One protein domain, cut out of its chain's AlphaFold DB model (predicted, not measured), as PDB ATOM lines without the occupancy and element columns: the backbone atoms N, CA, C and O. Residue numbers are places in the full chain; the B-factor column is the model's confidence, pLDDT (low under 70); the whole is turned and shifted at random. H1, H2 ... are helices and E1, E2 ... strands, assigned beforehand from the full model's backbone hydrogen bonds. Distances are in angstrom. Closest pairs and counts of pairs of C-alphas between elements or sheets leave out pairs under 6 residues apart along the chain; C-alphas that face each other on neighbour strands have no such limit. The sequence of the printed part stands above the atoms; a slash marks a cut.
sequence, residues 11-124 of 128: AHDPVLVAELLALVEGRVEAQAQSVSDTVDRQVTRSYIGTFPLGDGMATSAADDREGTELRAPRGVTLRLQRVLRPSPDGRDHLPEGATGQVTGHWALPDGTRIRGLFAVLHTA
ATOM      1  N   ALA A  11     144.208 141.378 148.601       69.94
ATOM      2  CA  ALA A  11     143.059 140.801 149.295       69.94
ATOM      3  C   ALA A  11     143.383 140.346 150.728       69.94
ATOM      4  O   ALA A  11     142.517 140.349 151.602       69.94
ATOM      5  N   HIS A  12     144.642 139.982 150.971       72.00
ATOM      6  CA  HIS A  12     145.149 139.596 152.282       72.00
ATOM      7  C   HIS A  12     145.824 140.760 153.032       72.00
ATOM      8  O   HIS A  12     146.279 140.568 154.160       72.00
ATOM      9  N   ASP A  13     145.878 141.961 152.440       81.69
ATOM     10  CA  ASP A  13     146.414 143.159 153.086       81.69
ATOM     11  C   ASP A  13     145.355 143.777 154.022       81.69
ATOM     12  O   ASP A  13     144.324 144.272 153.552       81.69
ATOM     13  N   PRO A  14     145.583 143.797 155.348       78.06
ATOM     14  CA  PRO A  14     144.641 144.391 156.291       78.06
ATOM     15  C   PRO A  14     144.409 145.889 156.048       78.06
ATOM     16  O   PRO A  14     143.308 146.373 156.310       78.06
ATOM     17  N   VAL A  15     145.410 146.617 155.541       85.81
ATOM     18  CA  VAL A  15     145.301 148.052 155.252       85.81
ATOM     19  C   VAL A  15     144.371 148.270 154.066       85.81
ATOM     20  O   VAL A  15     143.437 149.062 154.173       85.81
ATOM     21  N   LEU A  16     144.553 147.514 152.977       84.56
ATOM     22  CA  LEU A  16     143.686 147.631 151.803       84.56
ATOM     23  C   LEU A  16     142.225 147.344 152.158       84.56
ATOM     24  O   LEU A  16     141.327 148.073 151.740       84.56
ATOM     25  N   VAL A  17     141.972 146.290 152.937       86.19
ATOM     26  CA  VAL A  17     140.610 145.926 153.351       86.19
ATOM     27  C   VAL A  17     139.984 147.043 154.189       86.19
ATOM     28  O   VAL A  17     138.849 147.442 153.919       86.19
ATOM     29  N   ALA A  18     140.719 147.575 155.169       88.94
ATOM     30  CA  ALA A  18     140.241 148.668 156.008       88.94
ATOM     31  C   ALA A  18     139.929 149.928 155.180       88.94
ATOM     32  O   ALA A  18     138.876 150.539 155.376       88.94
ATOM     33  N   GLU A  19     140.783 150.285 154.219       91.62
ATOM     34  CA  GLU A  19     140.562 151.434 153.333       91.62
ATOM     35  C   GLU A  19     139.383 151.224 152.376       91.62
ATOM     36  O   GLU A  19     138.601 152.150 152.160       91.62
ATOM     37  N   LEU A  20     139.180 150.013 151.850       91.81
ATOM     38  CA  LEU A  20     138.014 149.702 151.019       91.81
ATOM     39  C   LEU A  20     136.704 149.807 151.811       91.81
ATOM     40  O   LEU A  20     135.729 150.378 151.318       91.81
ATOM     41  N   LEU A  21     136.670 149.300 153.048       92.81
ATOM     42  CA  LEU A  21     135.510 149.459 153.932       92.81
ATOM     43  C   LEU A  21     135.280 150.935 154.282       92.81
ATOM     44  O   LEU A  21     134.145 151.412 154.222       92.81
ATOM     45  N   ALA A  22     136.350 151.679 154.572       93.56
ATOM     46  CA  ALA A  22     136.289 153.114 154.820       93.56
ATOM     47  C   ALA A  22     135.788 153.897 153.594       93.56
ATOM     48  O   ALA A  22     135.041 154.860 153.763       93.56
ATOM     49  N   LEU A  23     136.142 153.484 152.373       95.31
ATOM     50  CA  LEU A  23     135.659 154.088 151.129       95.31
ATOM     51  C   LEU A  23     134.156 153.851 150.950       95.31
ATOM     52  O   LEU A  23     133.416 154.791 150.659       95.31
ATOM     53  N   VAL A  24     133.676 152.621 151.171       95.19
ATOM     54  CA  VAL A  24     132.236 152.304 151.114       95.19
ATOM     55  C   VAL A  24     131.456 153.103 152.165       95.19
ATOM     56  O   VAL A  24     130.397 153.662 151.872       95.19
ATOM     57  N   GLU A  25     132.000 153.230 153.373       93.56
ATOM     58  CA  GLU A  25     131.436 154.040 154.459       93.56
ATOM     59  C   GLU A  25     131.591 155.557 154.225       93.56
ATOM     60  O   GLU A  25     130.837 156.357 154.784       93.56
ATOM     61  N   GLY A  26     132.473 155.958 153.302       94.12
ATOM     62  CA  GLY A  26     132.743 157.341 152.901       94.12
ATOM     63  C   GLY A  26     133.578 158.136 153.890       94.12
ATOM     64  O   GLY A  26     133.479 159.359 153.926       94.12
ATOM     65  N   ARG A  27     134.371 157.442 154.705       94.56
ATOM     66  CA  ARG A  27     135.387 158.048 155.570       94.56
ATOM     67  C   ARG A  27     136.626 158.477 154.786       94.56
ATOM     68  O   ARG A  27     137.338 159.367 155.237       94.56
ATOM     69  N   VAL A  28     136.874 157.850 153.636       95.19
ATOM     70  CA  VAL A  28     137.978 158.176 152.722       95.19
ATOM     71  C   VAL A  28     137.466 158.336 151.292       95.19
ATOM     72  O   VAL A  28     136.385 157.850 150.950       95.19
ATOM     73  N   GLU A  29     138.254 159.013 150.459       95.75
ATOM     74  CA  GLU A  29     137.949 159.276 149.051       95.75
ATOM     75  C   GLU A  29     138.891 158.500 148.126       95.75
ATOM     76  O   GLU A  29     140.094 158.406 148.378       95.75
ATOM     77  N   ALA A  30     138.351 157.996 147.016       94.88
ATOM     78  CA  ALA A  30     139.157 157.379 145.970       94.88
ATOM     79  C   ALA A  30     140.106 158.411 145.347       94.88
ATOM     80  O   ALA A  30     139.720 159.554 145.109       94.88
ATOM     81  N   GLN A  31     141.339 157.998 145.061       94.62
ATOM     82  CA  GLN A  31     142.351 158.844 144.431       94.62
ATOM     83  C   GLN A  31     142.513 158.484 142.952       94.62
ATOM     84  O   GLN A  31     142.405 157.321 142.560       94.62
ATOM     85  N   ALA A  32     142.788 159.490 142.128       89.88
ATOM     86  CA  ALA A  32     143.033 159.344 140.707       89.88
ATOM     87  C   ALA A  32     144.309 158.530 140.486       89.88
ATOM     88  O   ALA A  32     145.387 158.876 140.961       89.88
ATOM     89  N   GLN A  33     144.199 157.454 139.710       84.94
ATOM     90  CA  GLN A  33     145.297 156.504 139.517       84.94
ATOM     91  C   GLN A  33     146.566 157.139 138.915       84.94
ATOM     92  O   GLN A  33     147.676 156.686 139.187       84.94
ATOM     93  N   SER A  34     146.412 158.147 138.052       85.31
ATOM     94  CA  SER A  34     147.509 158.742 137.279       85.31
ATOM     95  C   SER A  34     147.942 160.126 137.760       85.31
ATOM     96  O   SER A  34     148.889 160.683 137.203       85.31
ATOM     97  N   VAL A  35     147.272 160.687 138.770       89.06
ATOM     98  CA  VAL A  35     147.534 162.041 139.264       89.06
ATOM     99  C   VAL A  35     147.584 162.006 140.784       89.06
ATOM    100  O   VAL A  35     146.591 161.700 141.436       89.06
ATOM    101  N   SER A  36     148.753 162.311 141.341       87.81
ATOM    102  CA  SER A  36     148.953 162.368 142.789       87.81
ATOM    103  C   SER A  36     148.031 163.395 143.446       87.81
ATOM    104  O   SER A  36     147.673 164.403 142.832       87.81
ATOM    105  N   ASP A  37     147.657 163.119 144.696       87.94
ATOM    106  CA  ASP A  37     146.902 164.027 145.570       87.94
ATOM    107  C   ASP A  37     145.609 164.573 144.938       87.94
ATOM    108  O   ASP A  37     145.175 165.693 145.210       87.94
ATOM    109  N   THR A  38     145.004 163.788 144.047       93.69
ATOM    110  CA  THR A  38     143.818 164.176 143.291       93.69
ATOM    111  C   THR A  38     142.714 163.169 143.537       93.69
ATOM    112  O   THR A  38     142.840 162.008 143.171       93.69
ATOM    113  N   VAL A  39     141.595 163.625 144.093       95.19
ATOM    114  CA  VAL A  39     140.400 162.794 144.279       95.19
ATOM    115  C   VAL A  39     139.824 162.365 142.925       95.19
ATOM    116  O   VAL A  39     139.563 163.202 142.055       95.19
ATOM    117  N   ASP A  40     139.551 161.070 142.768       95.00
ATOM    118  CA  ASP A  40     138.806 160.535 141.632       95.00
ATOM    119  C   ASP A  40     137.297 160.638 141.872       95.00
ATOM    120  O   ASP A  40     136.653 159.759 142.443       95.00
ATOM    121  N   ARG A  41     136.706 161.718 141.359       93.62
ATOM    122  CA  ARG A  41     135.257 161.969 141.439       93.62
ATOM    123  C   ARG A  41     134.415 161.039 140.560       93.62
ATOM    124  O   ARG A  41     133.193 161.161 140.546       93.62
ATOM    125  N   GLN A  42     135.042 160.183 139.757       92.00
ATOM    126  CA  GLN A  42     134.363 159.230 138.879       92.00
ATOM    127  C   GLN A  42     134.112 157.895 139.583       92.00
ATOM    128  O   GLN A  42     133.288 157.103 139.111       92.00
ATOM    129  N   VAL A  43     134.789 157.668 140.713       95.38
ATOM    130  CA  VAL A  43     134.477 156.597 141.653       95.38
ATOM    131  C   VAL A  43     133.391 157.090 142.599       95.38
ATOM    132  O   VAL A  43     133.532 158.109 143.272       95.38
ATOM    133  N   THR A  44     132.283 156.364 142.645       95.44
ATOM    134  CA  THR A  44     131.145 156.667 143.508       95.44
ATOM    135  C   THR A  44     130.868 155.505 144.441       95.44
ATOM    136  O   THR A  44     131.098 154.346 144.109       95.44
ATOM    137  N   ARG A  45     130.368 155.820 145.633       95.12
ATOM    138  CA  ARG A  45     130.063 154.848 146.679       95.12
ATOM    139  C   ARG A  45     128.658 155.082 147.210       95.12
ATOM    140  O   ARG A  45     128.210 156.226 147.288       95.12
ATOM    141  N   SER A  46     127.994 154.022 147.645       95.12
ATOM    142  CA  SER A  46     126.782 154.134 148.460       95.12
ATOM    143  C   SER A  46     126.807 153.108 149.576       95.12
ATOM    144  O   SER A  46     127.259 151.986 149.365       95.12
ATOM    145  N   TYR A  47     126.282 153.479 150.736       95.06
ATOM    146  CA  TYR A  47     126.125 152.601 151.886       95.06
ATOM    147  C   TYR A  47     124.814 152.944 152.590       95.06
ATOM    148  O   TYR A  47     124.566 154.109 152.894       95.06
ATOM    149  N   ILE A  48     123.968 151.937 152.789       94.12
ATOM    150  CA  ILE A  48     122.641 152.053 153.411       94.12
ATOM    151  C   ILE A  48     122.558 151.316 154.755       94.12
ATOM    152  O   ILE A  48     121.487 151.240 155.350       94.12
ATOM    153  N   GLY A  49     123.664 150.730 155.222       87.19
ATOM    154  CA  GLY A  49     123.704 150.082 156.529       87.19
ATOM    155  C   GLY A  49     123.745 151.093 157.678       87.19
ATOM    156  O   GLY A  49     124.070 152.265 157.502       87.19
ATOM    157  N   THR A  50     123.386 150.627 158.873       82.44
ATOM    158  CA  THR A  50     123.169 151.476 160.057       82.44
ATOM    159  C   THR A  50     124.299 151.421 161.082       82.44
ATOM    160  O   THR A  50     124.214 152.086 162.111       82.44
ATOM    161  N   PHE A  51     125.342 150.625 160.838       83.56
ATOM    162  CA  PHE A  51     126.443 150.429 161.781       83.56
ATOM    163  C   PHE A  51     127.788 150.723 161.123       83.56
ATOM    164  O   PHE A  51     127.947 150.451 159.936       83.56
ATOM    165  N   PRO A  52     128.785 151.203 161.882       85.88
ATOM    166  CA  PRO A  52     130.125 151.345 161.345       85.88
ATOM    167  C   PRO A  52     130.687 149.996 160.897       85.88
ATOM    168  O   PRO A  52     130.651 149.017 161.655       85.88
ATOM    169  N   LEU A  53     131.264 149.953 159.695       84.25
ATOM    170  CA  LEU A  53     131.920 148.749 159.165       84.25
ATOM    171  C   LEU A  53     133.197 148.406 159.952       84.25
ATOM    172  O   LEU A  53     133.663 147.269 159.926       84.25
ATOM    173  N   GLY A  54     133.697 149.375 160.729       75.69
ATOM    174  CA  GLY A  54     134.926 149.283 161.506       75.69
ATOM    175  C   GLY A  54     136.167 149.350 160.620       75.69
ATOM    176  O   GLY A  54     136.081 149.392 159.394       75.69
ATOM    177  N   ASP A  55     137.339 149.318 161.243       69.94
ATOM    178  CA  ASP A  55     138.633 149.271 160.542       69.94
ATOM    179  C   ASP A  55     139.009 147.821 160.187       69.94
ATOM    180  O   ASP A  55     140.160 147.409 160.287       69.94
ATOM    181  N   GLY A  56     137.987 147.010 159.891       62.59
ATOM    182  CA  GLY A  56     138.022 145.554 159.944       62.59
ATOM    183  C   GLY A  56     139.149 144.947 159.117       62.59
ATOM    184  O   GLY A  56     139.182 145.085 157.900       62.59
ATOM    185  N   MET A  57     140.018 144.192 159.785       66.75
ATOM    186  CA  MET A  57     140.924 143.262 159.122       66.75
ATOM    187  C   MET A  57     140.103 142.133 158.490       66.75
ATOM    188  O   MET A  57     139.254 141.543 159.169       66.75
ATOM    189  N   ALA A  58     140.356 141.809 157.218       73.69
ATOM    190  CA  ALA A  58     139.757 140.620 156.625       73.69
ATOM    191  C   ALA A  58     140.190 139.386 157.425       73.69
ATOM    192  O   ALA A  58     141.375 139.137 157.633       73.69
ATOM    193  N   THR A  59     139.220 138.602 157.880       80.12
ATOM    194  CA  THR A  59     139.460 137.311 158.526       80.12
ATOM    195  C   THR A  59     139.754 136.222 157.501       80.12
ATOM    196  O   THR A  59     140.377 135.219 157.831       80.12
ATOM    197  N   SER A  60     139.284 136.397 156.264       87.19
ATOM    198  CA  SER A  60     139.573 135.499 155.149       87.19
ATOM    199  C   SER A  60     139.346 136.202 153.817       87.19
ATOM    200  O   SER A  60     138.393 136.977 153.693       87.19
ATOM    201  N   ALA A  61     140.143 135.836 152.817       90.44
ATOM    202  CA  ALA A  61     139.888 136.139 151.418       90.44
ATOM    203  C   ALA A  61     139.684 134.834 150.638       90.44
ATOM    204  O   ALA A  61     140.398 133.854 150.855       90.44
ATOM    205  N   ALA A  62     138.692 134.809 149.752       92.00
ATOM    206  CA  ALA A  62     138.419 133.681 148.875       92.00
ATOM    207  C   ALA A  62     138.261 134.167 147.435       92.00
ATOM    208  O   ALA A  62     137.390 134.983 147.133       92.00
ATOM    209  N   ASP A  63     139.095 133.645 146.544       91.88
ATOM    210  CA  ASP A  63     139.012 133.928 145.119       91.88
ATOM    211  C   ASP A  63     138.086 132.951 144.403       91.88
ATOM    212  O   ASP A  63     138.123 131.740 144.624       91.88
ATOM    213  N   ASP A  64     137.312 133.480 143.464       92.06
ATOM    214  CA  ASP A  64     136.631 132.693 142.446       92.06
ATOM    215  C   ASP A  64     136.852 133.293 141.051       92.06
ATOM    216  O   ASP A  64     137.696 134.158 140.847       92.06
ATOM    217  N   ARG A  65     136.118 132.823 140.040       92.44
ATOM    218  CA  ARG A  65     136.291 133.300 138.663       92.44
ATOM    219  C   ARG A  65     135.911 134.773 138.474       92.44
ATOM    220  O   ARG A  65     136.510 135.455 137.648       92.44
ATOM    221  N   GLU A  66     134.912 135.247 139.201       92.56
ATOM    222  CA  GLU A  66     134.313 136.565 139.000       92.56
ATOM    223  C   GLU A  66     134.934 137.618 139.929       92.56
ATOM    224  O   GLU A  66     134.876 138.809 139.626       92.56
ATOM    225  N   GLY A  67     135.560 137.218 141.040       92.69
ATOM    226  CA  GLY A  67     136.125 138.172 141.988       92.69
ATOM    227  C   GLY A  67     136.824 137.571 143.198       92.69
ATOM    228  O   GLY A  67     137.204 136.399 143.210       92.69
ATOM    229  N   THR A  68     136.975 138.420 144.207       93.12
ATOM    230  CA  THR A  68     137.511 138.081 145.523       93.12
ATOM    231  C   THR A  68     136.465 138.429 146.569       93.12
ATOM    232  O   THR A  68     135.967 139.555 146.618       93.12
ATOM    233  N   GLU A  69     136.110 137.464 147.404       94.06
ATOM    234  CA  GLU A  69     135.277 137.678 148.576       94.06
ATOM    235  C   GLU A  69     136.158 137.896 149.807       94.06
ATOM    236  O   GLU A  69     136.943 137.031 150.185       94.06
ATOM    237  N   LEU A  70     135.998 139.051 150.443       91.75
ATOM    238  CA  LEU A  70     136.668 139.440 151.674       91.75
ATOM    239  C   LEU A  70     135.657 139.375 152.813       91.75
ATOM    240  O   LEU A  70     134.631 140.057 152.781       91.75
ATOM    241  N   ARG A  71     135.939 138.571 153.834       91.19
ATOM    242  CA  ARG A  71     135.106 138.494 155.040       91.19
ATOM    243  C   ARG A  71     135.772 139.276 156.149       91.19
ATOM    244  O   ARG A  71     136.949 139.064 156.416       91.19
ATOM    245  N   ALA A  72     135.014 140.143 156.798       86.75
ATOM    246  CA  ALA A  72     135.441 140.929 157.942       86.75
ATOM    247  C   ALA A  72     134.525 140.640 159.151       86.75
ATOM    248  O   ALA A  72     133.455 140.031 159.005       86.75
ATOM    249  N   PRO A  73     134.933 141.030 160.373       85.38
ATOM    250  CA  PRO A  73     134.133 140.816 161.573       85.38
ATOM    251  C   PRO A  73     132.711 141.385 161.469       85.38
ATOM    252  O   PRO A  73     132.414 142.225 160.624       85.38
ATOM    253  N   ARG A  74     131.825 140.955 162.379       83.00
ATOM    254  CA  ARG A  74     130.409 141.386 162.441       83.00
ATOM    255  C   ARG A  74     129.575 141.005 161.207       83.00
ATOM    256  O   ARG A  74     128.566 141.639 160.924       83.00
ATOM    257  N   GLY A  75     129.977 139.949 160.498       87.75
ATOM    258  CA  GLY A  75     129.234 139.441 159.341       87.75
ATOM    259  C   GLY A  75     129.287 140.381 158.138       87.75
ATOM    260  O   GLY A  75     128.328 140.439 157.370       87.75
ATOM    261  N   VAL A  76     130.376 141.142 158.005       91.69
ATOM    262  CA  VAL A  76     130.638 141.993 156.847       91.69
ATOM    263  C   VAL A  76     131.301 141.151 155.758       91.69
ATOM    264  O   VAL A  76     132.318 140.502 155.999       91.69
ATOM    265  N   THR A  77     130.754 141.203 154.550       94.00
ATOM    266  CA  THR A  77     131.335 140.584 153.357       94.00
ATOM    267  C   THR A  77     131.478 141.641 152.272       94.00
ATOM    268  O   THR A  77     130.488 142.242 151.854       94.00
ATOM    269  N   LEU A  78     132.700 141.859 151.794       94.06
ATOM    270  CA  LEU A  78     133.001 142.730 150.665       94.06
ATOM    271  C   LEU A  78     133.410 141.874 149.467       94.06
ATOM    272  O   LEU A  78     134.371 141.114 149.521       94.06
ATOM    273  N   ARG A  79     132.687 142.010 148.362       95.31
ATOM    274  CA  ARG A  79     132.972 141.336 147.102       95.31
ATOM    275  C   ARG A  79     133.632 142.309 146.137       95.31
ATOM    276  O   ARG A  79     132.956 143.196 145.623       95.31
ATOM    277  N   LEU A  80     134.917 142.113 145.857       94.00
ATOM    278  CA  LEU A  80     135.652 142.840 144.824       94.00
ATOM    279  C   LEU A  80     135.480 142.137 143.472       94.00
ATOM    280  O   LEU A  80     135.693 140.928 143.365       94.00
ATOM    281  N   GLN A  81     135.085 142.877 142.439       94.12
ATOM    282  CA  GLN A  81     134.853 142.340 141.100       94.12
ATOM    283  C   GLN A  81     136.172 142.274 140.323       94.12
ATOM    284  O   GLN A  81     136.813 143.294 140.079       94.12
ATOM    285  N   ARG A  82     136.566 141.070 139.898       91.75
ATOM    286  CA  ARG A  82     137.697 140.863 138.979       91.75
ATOM    287  C   ARG A  82     137.261 141.072 137.534       91.75
ATOM    288  O   ARG A  82     138.010 141.616 136.729       91.75
ATOM    289  N   VAL A  83     136.044 140.638 137.208       91.44
ATOM    290  CA  VAL A  83     135.438 140.822 135.888       91.44
ATOM    291  C   VAL A  83     134.454 141.985 135.958       91.44
ATOM    292  O   VAL A  83     133.334 141.843 136.442       91.44
ATOM    293  N   LEU A  84     134.878 143.149 135.468       91.69
ATOM    294  CA  LEU A  84     134.037 144.345 135.445       91.69
ATOM    295  C   LEU A  84     132.976 144.242 134.347       91.69
ATOM    296  O   LEU A  84     133.283 143.960 133.186       91.69
ATOM    297  N   ARG A  85     131.719 144.501 134.713       91.06
ATOM    298  CA  ARG A  85     130.569 144.484 133.800       91.06
ATOM    299  C   ARG A  85     129.922 145.868 133.760       91.06
ATOM    300  O   ARG A  85     129.771 146.468 134.827       91.06
ATOM    301  N   PRO A  86     129.538 146.374 132.575       91.44
ATOM    302  CA  PRO A  86     128.821 147.638 132.481       91.44
ATOM    303  C   PRO A  86     127.546 147.611 133.331       91.44
ATOM    304  O   PRO A  86     126.814 146.620 133.309       91.44
ATOM    305  N   SER A  87     127.264 148.701 134.044       87.56
ATOM    306  CA  SER A  87     125.977 148.878 134.714       87.56
ATOM    307  C   SER A  87     124.844 148.863 133.679       87.56
ATOM    308  O   SER A  87     124.945 149.576 132.670       87.56
ATOM    309  N   PRO A  88     123.749 148.119 133.918       78.81
ATOM    310  CA  PRO A  88     122.548 148.206 133.094       78.81
ATOM    311  C   PRO A  88     122.064 149.661 133.005       78.81
ATOM    312  O   PRO A  88     122.076 150.392 133.998       78.81
ATOM    313  N   ASP A  89     121.703 150.107 131.802       79.94
ATOM    314  CA  ASP A  89     121.209 151.464 131.512       79.94
ATOM    315  C   ASP A  89     122.148 152.623 131.913       79.94
ATOM    316  O   ASP A  89     121.731 153.782 131.972       79.94
ATOM    317  N   GLY A  90     123.425 152.332 132.199       71.69
ATOM    318  CA  GLY A  90     124.415 153.322 132.630       71.69
ATOM    319  C   GLY A  90     124.149 153.920 134.016       71.69
ATOM    320  O   GLY A  90     124.745 154.941 134.364       71.69
ATOM    321  N   ARG A  91     123.255 153.312 134.806       76.12
ATOM    322  CA  ARG A  91     122.886 153.779 136.147       76.12
ATOM    323  C   ARG A  91     123.441 152.855 137.216       76.12
ATOM    324  O   ARG A  91     123.409 151.638 137.080       76.12
ATOM    325  N   ASP A  92     123.892 153.443 138.314       80.94
ATOM    326  CA  ASP A  92     124.375 152.677 139.457       80.94
ATOM    327  C   ASP A  92     123.175 152.207 140.279       80.94
ATOM    328  O   ASP A  92     122.514 153.001 140.951       80.94
ATOM    329  N   HIS A  93     122.873 150.914 140.198       85.56
ATOM    330  CA  HIS A  93     121.857 150.279 141.025       85.56
ATOM    331  C   HIS A  93     122.536 149.408 142.073       85.56
ATOM    332  O   HIS A  93     123.348 148.551 141.726       85.56
ATOM    333  N   LEU A  94     122.184 149.629 143.341       90.00
ATOM    334  CA  LEU A  94     122.638 148.775 144.427       90.00
ATOM    335  C   LEU A  94     122.084 147.362 144.194       90.00
ATOM    336  O   LEU A  94     120.863 147.225 144.106       90.00
ATOM    337  N   PRO A  95     122.933 146.324 144.074       90.44
ATOM    338  CA  PRO A  95     122.453 144.962 143.882       90.44
ATOM    339  C   PRO A  95     121.484 144.533 144.986       90.44
ATOM    340  O   PRO A  95     121.601 144.964 146.135       90.44
ATOM    341  N   GLU A  96     120.539 143.657 144.652       89.81
ATOM    342  CA  GLU A  96     119.567 143.151 145.620       89.81
ATOM    343  C   GLU A  96     120.271 142.505 146.826       89.81
ATOM    344  O   GLU A  96     121.218 141.729 146.681       89.81
ATOM    345  N   GLY A  97     119.837 142.868 148.036       90.81
ATOM    346  CA  GLY A  97     120.427 142.381 149.287       90.81
ATOM    347  C   GLY A  97     121.813 142.946 149.621       90.81
ATOM    348  O   GLY A  97     122.373 142.590 150.661       90.81
ATOM    349  N   ALA A  98     122.388 143.817 148.787       94.75
ATOM    350  CA  ALA A  98     123.588 144.564 149.140       94.75
ATOM    351  C   ALA A  98     123.242 145.734 150.068       94.75
ATOM    352  O   ALA A  98     122.200 146.373 149.942       94.75
ATOM    353  N   THR A  99     124.146 146.035 150.994       95.62
ATOM    354  CA  THR A  99     124.054 147.204 151.876       95.62
ATOM    355  C   THR A  99     125.036 148.300 151.489       95.62
ATOM    356  O   THR A  99     124.930 149.415 151.994       95.62
ATOM    357  N   GLY A 100     125.948 148.038 150.552       95.56
ATOM    358  CA  GLY A 100     126.776 149.066 149.937       95.56
ATOM    359  C   GLY A 100     127.409 148.633 148.619       95.56
ATOM    360  O   GLY A 100     127.361 147.467 148.240       95.56
ATOM    361  N   GLN A 101     127.994 149.591 147.909       96.38
ATOM    362  CA  GLN A 101     128.691 149.366 146.642       96.38
ATOM    363  C   GLN A 101     129.726 150.461 146.377       96.38
ATOM    364  O   GLN A 101     129.607 151.581 146.884       96.38
ATOM    365  N   VAL A 102     130.684 150.133 145.516       96.88
ATOM    366  CA  VAL A 102     131.579 151.075 144.843       96.88
ATOM    367  C   VAL A 102     131.429 150.874 143.341       96.88
ATOM    368  O   VAL A 102     131.543 149.750 142.847       96.88
ATOM    369  N   THR A 103     131.194 151.959 142.617       96.38
ATOM    370  CA  THR A 103     131.115 152.004 141.157       96.38
ATOM    371  C   THR A 103     132.167 152.955 140.614       96.38
ATOM    372  O   THR A 103     132.592 153.892 141.285       96.38
ATOM    373  N   GLY A 104     132.605 152.726 139.384       94.50
ATOM    374  CA  GLY A 104     133.615 153.557 138.746       94.50
ATOM    375  C   GLY A 104     133.560 153.456 137.236       94.50
ATOM    376  O   GLY A 104     132.755 152.707 136.679       94.50
ATOM    377  N   HIS A 105     134.413 154.233 136.574       93.06
ATOM    378  CA  HIS A 105     134.564 154.206 135.125       93.06
ATOM    379  C   HIS A 105     135.844 153.486 134.707       93.06
ATOM    380  O   HIS A 105     136.871 153.604 135.367       93.06
ATOM    381  N   TRP A 106     135.804 152.824 133.555       91.56
ATOM    382  CA  TRP A 106     136.994 152.342 132.859       91.56
ATOM    383  C   TRP A 106     136.828 152.498 131.349       91.56
ATOM    384  O   TRP A 106     135.720 152.693 130.841       91.56
ATOM    385  N   ALA A 107     137.950 152.454 130.637       90.56
ATOM    386  CA  ALA A 107     137.967 152.466 129.184       90.56
ATOM    387  C   ALA A 107     138.016 151.032 128.650       90.56
ATOM    388  O   ALA A 107     138.793 150.202 129.126       90.56
ATOM    389  N   LEU A 108     137.190 150.754 127.647       88.50
ATOM    390  CA  LEU A 108     137.335 149.584 126.791       88.50
ATOM    391  C   LEU A 108     138.545 149.757 125.852       88.50
ATOM    392  O   LEU A 108     139.040 150.876 125.688       88.50
ATOM    393  N   PRO A 109     139.032 148.677 125.209       90.31
ATOM    394  CA  PRO A 109     140.170 148.759 124.290       90.31
ATOM    395  C   PRO A 109     139.980 149.727 123.112       90.31
ATOM    396  O   PRO A 109     140.961 150.225 122.571       90.31
ATOM    397  N   ASP A 110     138.735 150.005 122.722       93.31
ATOM    398  CA  ASP A 110     138.372 150.973 121.679       93.31
ATOM    399  C   ASP A 110     138.314 152.432 122.186       93.31
ATOM    400  O   ASP A 110     138.005 153.344 121.423       93.31
ATOM    401  N   GLY A 111     138.609 152.663 123.470       90.94
ATOM    402  CA  GLY A 111     138.536 153.968 124.125       90.94
ATOM    403  C   GLY A 111     137.144 154.339 124.637       90.94
ATOM    404  O   GLY A 111     137.001 155.373 125.296       90.94
ATOM    405  N   THR A 112     136.123 153.511 124.396       91.62
ATOM    406  CA  THR A 112     134.774 153.745 124.913       91.62
ATOM    407  C   THR A 112     134.801 153.722 126.436       91.62
ATOM    408  O   THR A 112     135.216 152.742 127.061       91.62
ATOM    409  N   ARG A 113     134.338 154.810 127.057       91.44
ATOM    410  CA  ARG A 113     134.259 154.917 128.513       91.44
ATOM    411  C   ARG A 113     132.946 154.326 129.004       91.44
ATOM    412  O   ARG A 113     131.875 154.825 128.672       91.44
ATOM    413  N   ILE A 114     133.042 153.304 129.841       92.62
ATOM    414  CA  ILE A 114     131.897 152.658 130.486       92.62
ATOM    415  C   ILE A 114     132.012 152.770 132.003       92.62
ATOM    416  O   ILE A 114     133.034 153.224 132.523       92.62
ATOM    417  N   ARG A 115     130.936 152.428 132.710       93.75
ATOM    418  CA  ARG A 115     130.872 152.419 134.174       93.75
ATOM    419  C   ARG A 115     130.200 151.151 134.670       93.75
ATOM    420  O   ARG A 115     129.409 150.561 133.940       93.75
ATOM    421  N   GLY A 116     130.501 150.762 135.901       94.56
ATOM    422  CA  GLY A 116     130.026 149.523 136.504       94.56
ATOM    423  C   GLY A 116     130.501 149.336 137.937       94.56
ATOM    424  O   GLY A 116     131.178 150.198 138.503       94.56
ATOM    425  N   LEU A 117     130.140 148.187 138.503       95.06
ATOM    426  CA  LEU A 117     130.469 147.789 139.869       95.06
ATOM    427  C   LEU A 117     131.931 147.368 139.995       95.06
ATOM    428  O   LEU A 117     132.389 146.472 139.290       95.06
ATOM    429  N   PHE A 118     132.629 147.980 140.947       95.12
ATOM    430  CA  PHE A 118     133.957 147.560 141.386       95.12
ATOM    431  C   PHE A 118     133.858 146.684 142.630       95.12
ATOM    432  O   PHE A 118     134.518 145.652 142.701       95.12
ATOM    433  N   ALA A 119     133.007 147.055 143.591       95.44
ATOM    434  CA  ALA A 119     132.811 146.277 144.807       95.44
ATOM    435  C   ALA A 119     131.360 146.318 145.296       95.44
ATOM    436  O   ALA A 119     130.652 147.301 145.081       95.44
ATOM    437  N   VAL A 120     130.937 145.257 145.981       96.00
ATOM    438  CA  VAL A 120     129.613 145.133 146.607       96.00
ATOM    439  C   VAL A 120     129.796 144.718 148.059       96.00
ATOM    440  O   VAL A 120     130.595 143.834 148.356       96.00
ATOM    441  N   LEU A 121     129.066 145.354 148.963       95.75
ATOM    442  CA  LEU A 121     129.102 145.084 150.389       95.75
ATOM    443  C   LEU A 121     127.788 144.443 150.829       95.75
ATOM    444  O   LEU A 121     126.709 144.964 150.549       95.75
ATOM    445  N   HIS A 122     127.901 143.366 151.594       94.62
ATOM    446  CA  HIS A 122     126.808 142.766 152.338       94.62
ATOM    447  C   HIS A 122     127.145 142.803 153.825       94.62
ATOM    448  O   HIS A 122     128.265 142.504 154.237       94.62
ATOM    449  N   THR A 123     126.164 143.152 154.641       92.00
ATOM    450  CA  THR A 123     126.259 143.072 156.099       92.00
ATOM    451  C   THR A 123     125.166 142.145 156.589       92.00
ATOM    452  O   THR A 123     124.046 142.206 156.075       92.00
ATOM    453  N   ALA A 124     125.460 141.313 157.586       83.81
ATOM    454  CA  ALA A 124     124.423 140.556 158.275       83.81
ATOM    455  C   ALA A 124     123.300 141.502 158.738       83.81
ATOM    456  O   ALA A 124     123.565 142.618 159.194       83.81
TER     457      ALA A 124
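This is residues 11 to 124 of the 128 residues of an uncharacterized protein of Streptomyces sp. SAJ15 (UniProt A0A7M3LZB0). A single twisted sheet of six strands has one helix, H1, lying across one of its faces, two layers in which the helix covers only part of the sheet. The long hairpin of E5 and E6 runs along the longest axis and reaches one end of it, while the shorter strands E4, E3 and E2 stand side by side on the other side of E6 from E5. The printed part has 114 residues, with H1 first and then E1 to E6; the sheet's order is E1 - E5 - E6 - E4 - E3 - E2, all antiparallel. The class is mixed, helices and strands, with 51 residues, under half, in named elements. The whole is compact, with a radius of gyration of the C-alphas of 13.9 A and spans of 42 by 32 by 26 A.

Find C-alpha 14 at (144.641, 144.391, 156.291); from there H1 runs 16.5 A to residue 25. After a long link come E1, residues 44 to 47, and, after another, E2, residues 60 to 63. E3, residues 67 to 72, covers 16.2 A, and E4, residues 76 to 81, covers 16.3 A. Look next at C-alpha 100, at (126.776, 149.066, 149.937), where E5 sets out for residue 107, 23.8 A away. E6, residues 113 to 123, is the longest strand at 31.1 A and ends at C-alpha 123, at (126.259, 143.072, 156.099).

Start with the hairpin of E5 and E6, antiparallel at 160 degrees, where N 102 and O 119 are 2.9 A apart, within hydrogen-bond range. On one side of it is the edge strand E1, with N 44 and O 103 at 2.8 A. On the other side E4 is the neighbour of E6, with N 79 and O 120 at 2.8 A. E2, E3 and E4 form a meander, each strand the antiparallel neighbour of the one before; look for N 70 and O 78 at 2.8 A, and N 69 and O 62 at 2.8 A. H1 is on the sheet at a height of 8.9 A, across the strands, at 82 degrees to E4 on the local plane. It is only just over E5, E6 and E4, with 3 C-alphas falling on each. Its closest C-alphas to E1 are those of Val 24 and Arg 45, 5.6 A apart. Every O i to N i+4 pair in H1 is within hydrogen-bond range.

The two C-alphas farthest apart are those of Arg 74 and Asp 110, at 42.6 A. The printed part has no cut. The long links are residues 26 to 43, 48 to 59 and 82 to 99. The mean pLDDT of the printed part is 89.4, and it is under 70 at residue 11 and residues 55 to 57.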